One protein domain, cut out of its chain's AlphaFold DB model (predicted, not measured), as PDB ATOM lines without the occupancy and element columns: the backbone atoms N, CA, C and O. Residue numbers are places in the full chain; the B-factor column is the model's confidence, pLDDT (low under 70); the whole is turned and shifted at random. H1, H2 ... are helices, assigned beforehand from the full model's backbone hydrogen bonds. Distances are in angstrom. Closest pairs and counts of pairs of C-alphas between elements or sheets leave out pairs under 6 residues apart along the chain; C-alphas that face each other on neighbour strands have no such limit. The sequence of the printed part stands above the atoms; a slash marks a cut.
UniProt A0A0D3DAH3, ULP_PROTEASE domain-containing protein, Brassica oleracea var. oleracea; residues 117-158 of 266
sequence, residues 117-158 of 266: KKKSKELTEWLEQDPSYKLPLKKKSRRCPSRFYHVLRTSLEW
ATOM      1  N   LYS A 117     167.098 178.080 168.578       93.44
ATOM      2  CA  LYS A 117     167.658 176.768 168.936       93.44
ATOM      3  C   LYS A 117     169.190 176.760 168.935       93.44
ATOM      4  O   LYS A 117     169.769 176.037 169.744       93.44
ATOM      5  N   LYS A 118     169.846 177.570 168.090       96.06
ATOM      6  CA  LYS A 118     171.313 177.679 168.040       96.06
ATOM      7  C   LYS A 118     171.827 178.324 169.323       96.06
ATOM      8  O   LYS A 118     172.617 177.704 170.026       96.06
ATOM      9  N   LYS A 119     171.270 179.477 169.710       93.06
ATOM     10  CA  LYS A 119     171.622 180.160 170.972       93.06
ATOM     11  C   LYS A 119     171.292 179.331 172.212       93.06
ATOM     12  O   LYS A 119     172.018 179.375 173.200       93.06
ATOM     13  N   SER A 120     170.222 178.533 172.167       91.44
ATOM     14  CA  SER A 120     169.903 177.596 173.251       91.44
ATOM     15  C   SER A 120     170.950 176.477 173.389       91.44
ATOM     16  O   SER A 120     171.298 176.107 174.515       91.44
ATOM     17  N   LYS A 121     171.502 175.982 172.268       95.06
ATOM     18  CA  LYS A 121     172.618 175.021 172.248       95.06
ATOM     19  C   LYS A 121     173.915 175.662 172.749       95.06
ATOM     20  O   LYS A 121     174.468 175.154 173.715       95.06
ATOM     21  N   GLU A 122     174.299 176.820 172.214       96.19
ATOM     22  CA  GLU A 122     175.487 177.590 172.633       96.19
ATOM     23  C   GLU A 122     175.483 177.887 174.144       96.19
ATOM     24  O   GLU A 122     176.467 177.648 174.840       96.19
ATOM     25  N   LEU A 123     174.342 178.326 174.692       93.75
ATOM     26  CA  LEU A 123     174.174 178.537 176.134       93.75
ATOM     27  C   LEU A 123     174.297 177.232 176.942       93.75
ATOM     28  O   LEU A 123     174.702 177.267 178.098       93.75
ATOM     29  N   THR A 124     173.948 176.081 176.366       93.38
ATOM     30  CA  THR A 124     174.095 174.775 177.035       93.38
ATOM     31  C   THR A 124     175.552 174.311 177.025       93.38
ATOM     32  O   THR A 124     176.060 173.915 178.066       93.38
ATOM     33  N   GLU A 125     176.247 174.462 175.897       95.62
ATOM     34  CA  GLU A 125     177.677 174.154 175.737       95.62
ATOM     35  C   GLU A 125     178.571 175.056 176.602       95.62
ATOM     36  O   GLU A 125     179.604 174.619 177.110       95.62
ATOM     37  N   TRP A 126     178.163 176.311 176.820       95.56
ATOM     38  CA  TRP A 126     178.799 177.200 177.792       95.56
ATOM     39  C   TRP A 126     178.504 176.785 179.239       95.56
ATOM     40  O   TRP A 126     179.409 176.747 180.070       95.56
ATOM     41  N   LEU A 127     177.253 176.423 179.551       94.00
ATOM     42  CA  LEU A 127     176.889 175.948 180.888       94.00
ATOM     43  C   LEU A 127     177.582 174.632 181.259       94.00
ATOM     44  O   LEU A 127     177.902 174.448 182.426       94.00
ATOM     45  N   GLU A 128     177.869 173.751 180.301       93.69
ATOM     46  CA  GLU A 128     178.578 172.483 180.532       93.69
ATOM     47  C   GLU A 128     180.031 172.644 181.007       93.69
ATOM     48  O   GLU A 128     180.591 171.704 181.573       93.69
ATOM     49  N   GLN A 129     180.609 173.841 180.855       93.44
ATOM     50  CA  GLN A 129     181.944 174.198 181.351       93.44
ATOM     51  C   GLN A 129     181.946 174.574 182.845       93.44
ATOM     52  O   GLN A 129     182.995 174.549 183.487       93.44
ATOM     53  N   ASP A 130     180.788 174.913 183.424       90.94
ATOM     54  CA  ASP A 130     180.639 175.215 184.852       90.94
ATOM     55  C   ASP A 130     180.700 173.903 185.666       90.94
ATOM     56  O   ASP A 130     179.830 173.042 185.495       90.94
ATOM     57  N   PRO A 131     181.656 173.726 186.605       91.25
ATOM     58  CA  PRO A 131     181.763 172.506 187.414       91.25
ATOM     59  C   PRO A 131     180.487 172.152 188.194       91.25
ATOM     60  O   PRO A 131     180.268 170.997 188.562       91.25
ATOM     61  N   SER A 132     179.610 173.132 188.438       91.19
ATOM     62  CA  SER A 132     178.321 172.931 189.100       91.19
ATOM     63  C   SER A 132     177.168 172.558 188.156       91.19
ATOM     64  O   SER A 132     176.045 172.355 188.623       91.19
ATOM     65  N   TYR A 133     177.399 172.410 186.846       90.38
ATOM     66  CA  TYR A 133     176.368 172.044 185.865       90.38
ATOM     67  C   TYR A 133     175.680 170.717 186.189       90.38
ATOM     68  O   TYR A 133     174.452 170.668 186.289       90.38
ATOM     69  N   LYS A 134     176.478 169.674 186.441       90.25
ATOM     70  CA  LYS A 134     176.015 168.304 186.722       90.25
ATOM     71  C   LYS A 134     175.532 168.097 188.168       90.25
ATOM     72  O   LYS A 134     175.034 167.024 188.498       90.25
ATOM     73  N   LEU A 135     175.669 169.096 189.046       91.56
ATOM     74  CA  LEU A 135     175.222 168.991 190.439       91.56
ATOM     75  C   LEU A 135     173.690 169.134 190.559       91.56
ATOM     76  O   LEU A 135     173.094 169.956 189.861       91.56
ATOM     77  N   PRO A 136     173.034 168.430 191.502       89.25
ATOM     78  CA  PRO A 136     171.640 168.698 191.858       89.25
ATOM     79  C   PRO A 136     171.432 170.162 192.267       89.25
ATOM     80  O   PRO A 136     172.268 170.728 192.970       89.25
ATOM     81  N   LEU A 137     170.294 170.764 191.901       86.69
ATOM     82  CA  LEU A 137     170.007 172.197 192.093       86.69
ATOM     83  C   LEU A 137     170.245 172.707 193.531       86.69
ATOM     84  O   LEU A 137     170.774 173.804 193.714       86.69
ATOM     85  N   LYS A 138     169.937 171.880 194.542       86.81
ATOM     86  CA  LYS A 138     170.164 172.157 195.976       86.81
ATOM     87  C   LYS A 138     171.648 172.241 196.379       86.81
ATOM     88  O   LYS A 138     171.952 172.826 197.410       86.81
ATOM     89  N   LYS A 139     172.560 171.654 195.592       90.50
ATOM     90  CA  LYS A 139     174.024 171.691 195.793       90.50
ATOM     91  C   LYS A 139     174.721 172.784 194.968       90.50
ATOM     92  O   LYS A 139     175.913 173.008 195.156       90.50
ATOM     93  N   LYS A 140     174.018 173.462 194.051       89.50
ATOM     94  CA  LYS A 140     174.596 174.546 193.242       89.50
ATOM     95  C   LYS A 140     174.664 175.853 194.040       89.50
ATOM     96  O   LYS A 140     173.698 176.227 194.703       89.50
ATOM     97  N   SER A 141     175.780 176.577 193.937       86.69
ATOM     98  CA  SER A 141     175.946 177.888 194.582       86.69
ATOM     99  C   SER A 141     174.910 178.898 194.078       86.69
ATOM    100  O   SER A 141     174.623 178.958 192.885       86.69
ATOM    101  N   ARG A 142     174.378 179.757 194.961       80.44
ATOM    102  CA  ARG A 142     173.388 180.790 194.585       80.44
ATOM    103  C   ARG A 142     173.880 181.752 193.495       80.44
ATOM    104  O   ARG A 142     173.046 182.327 192.807       80.44
ATOM    105  N   ARG A 143     175.201 181.920 193.341       82.62
ATOM    106  CA  ARG A 143     175.819 182.834 192.364       82.62
ATOM    107  C   ARG A 143     176.341 182.155 191.087       82.62
ATOM    108  O   ARG A 143     176.828 182.870 190.220       82.62
ATOM    109  N   CYS A 144     176.297 180.822 190.948       88.12
ATOM    110  CA  CYS A 144     176.827 180.188 189.732       88.12
ATOM    111  C   CYS A 144     175.841 180.294 188.547       88.12
ATOM    112  O   CYS A 144     174.622 180.168 188.749       88.12
ATOM    113  N   PRO A 145     176.332 180.462 187.303       90.56
ATOM    114  CA  PRO A 145     175.479 180.482 186.115       90.56
ATOM    115  C   PRO A 145     174.610 179.226 185.983       90.56
ATOM    116  O   PRO A 145     173.420 179.323 185.676       90.56
ATOM    117  N   SER A 146     175.156 178.054 186.325       91.44
ATOM    118  CA  SER A 146     174.425 176.782 186.325       91.44
ATOM    119  C   SER A 146     173.259 176.681 187.304       91.44
ATOM    120  O   SER A 146     172.430 175.785 187.132       91.44
ATOM    121  N   ARG A 147     173.170 177.542 188.328       91.19
ATOM    122  CA  ARG A 147     171.952 177.687 189.142       91.19
ATOM    123  C   ARG A 147     171.030 178.732 188.533       91.19
ATOM    124  O   ARG A 147     169.853 178.442 188.342       91.19
ATOM    125  N   PHE A 148     171.572 179.895 188.168       91.50
ATOM    126  CA  PHE A 148     170.814 181.003 187.582       91.50
ATOM    127  C   PHE A 148     169.951 180.559 186.389       91.50
ATOM    128  O   PHE A 148     168.731 180.738 186.410       91.50
ATOM    129  N   TYR A 149     170.573 179.915 185.395       91.44
ATOM    130  CA  TYR A 149     169.902 179.451 184.180       91.44
ATOM    131  C   TYR A 149     169.089 178.170 184.377       91.44
ATOM    132  O   TYR A 149     168.127 177.960 183.644       91.44
ATOM    133  N   HIS A 150     169.419 177.323 185.356       90.00
ATOM    134  CA  HIS A 150     168.610 176.137 185.643       90.00
ATOM    135  C   HIS A 150     167.229 176.542 186.177       90.00
ATOM    136  O   HIS A 150     166.234 176.058 185.654       90.00
ATOM    137  N   VAL A 151     167.156 177.492 187.120       90.31
ATOM    138  CA  VAL A 151     165.873 178.037 187.614       90.31
ATOM    139  C   VAL A 151     165.029 178.604 186.463       90.31
ATOM    140  O   VAL A 151     163.848 178.284 186.358       90.31
ATOM    141  N   LEU A 152     165.646 179.370 185.554       89.19
ATOM    142  CA  LEU A 152     164.969 179.930 184.373       89.19
ATOM    143  C   LEU A 152     164.496 178.869 183.364       89.19
ATOM    144  O   LEU A 152     163.496 179.088 182.688       89.19
ATOM    145  N   ARG A 153     165.214 177.744 183.229       87.62
ATOM    146  CA  ARG A 153     164.916 176.684 182.247       87.62
ATOM    147  C   ARG A 153     163.937 175.621 182.748       87.62
ATOM    148  O   ARG A 153     163.282 175.007 181.913       87.62
ATOM    149  N   THR A 154     163.872 175.353 184.055       83.94
ATOM    150  CA  THR A 154     163.140 174.186 184.594       83.94
ATOM    151  C   THR A 154     161.953 174.521 185.495       83.94
ATOM    152  O   THR A 154     161.226 173.600 185.852       83.94
ATOM    153  N   SER A 155     161.783 175.789 185.899       75.06
ATOM    154  CA  SER A 155     160.731 176.269 186.822       75.06
ATOM    155  C   SER A 155     160.597 175.508 188.159       75.06
ATOM    156  O   SER A 155     159.606 175.667 188.867       75.06
ATOM    157  N   LEU A 156     161.618 174.734 188.556       75.38
ATOM    158  CA  LEU A 156     161.636 173.921 189.786       75.38
ATOM    159  C   LEU A 156     161.817 174.729 191.087       75.38
ATOM    160  O   LEU A 156     161.697 174.178 192.180       75.38
ATOM    161  N   GLU A 157     162.138 176.017 190.984       83.12
ATOM    162  CA  GLU A 157     162.263 176.955 192.101       83.12
ATOM    163  C   GLU A 157     161.682 178.318 191.692       83.12
ATOM    164  O   GLU A 157     161.647 178.665 190.511       83.12
ATOM    165  N   TRP A 158     161.270 179.114 192.680       86.25
ATOM    166  CA  TRP A 158     160.844 180.498 192.470       86.25
ATOM    167  C   TRP A 158     161.980 181.369 191.913       86.25
ATOM    168  O   TRP A 158     163.147 181.206 192.281       86.25
TER     169      TRP A 158
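Overview. This is residues 117 to 158 of the 266 residues of the protein "ULP_PROTEASE domain-containing protein" of Brassica oleracea var. oleracea (UniProt A0A0D3DAH3). Two helices make a V, running opposite ways, with the end of H1 near the start of H2 and a long looped link between them. Residues 117 to 122 of H1 stick out as a free arm. The printed part has 42 residues with two named helices, H1 then H2, and no named strand; its class is all helix. It is compact, with a radius of gyration of the C-alphas of 10.0 A, and spans 28 by 21 by 15 A.

Arrangement. H1, residues 117 to 127, and H2, residues 145 to 154, are close but not clearly touching; their closest C-alphas, of Leu 127 and Ser 146, are 6.0 A apart. Their lines stand at a steep tilt of 41 degrees. Every O i to N i+4 pair is within hydrogen-bond range in H1, and 5 of 6 in H2.

Along the chain. H1 begins at C-alpha 117 (167.658, 176.768, 168.936) and is 15.1 A long from first to last C-alpha. H2 measures 13.9 A and ends at C-alpha 154 (163.140, 174.186, 184.594).

Size, cuts and confidence. The C-alphas farthest apart, of Lys 118 and Lys 139, are 28.5 A apart. The link of 17 residues, 128 to 144, is long. The printed part has no cut, and no printed residue is under 70 in pLDDT.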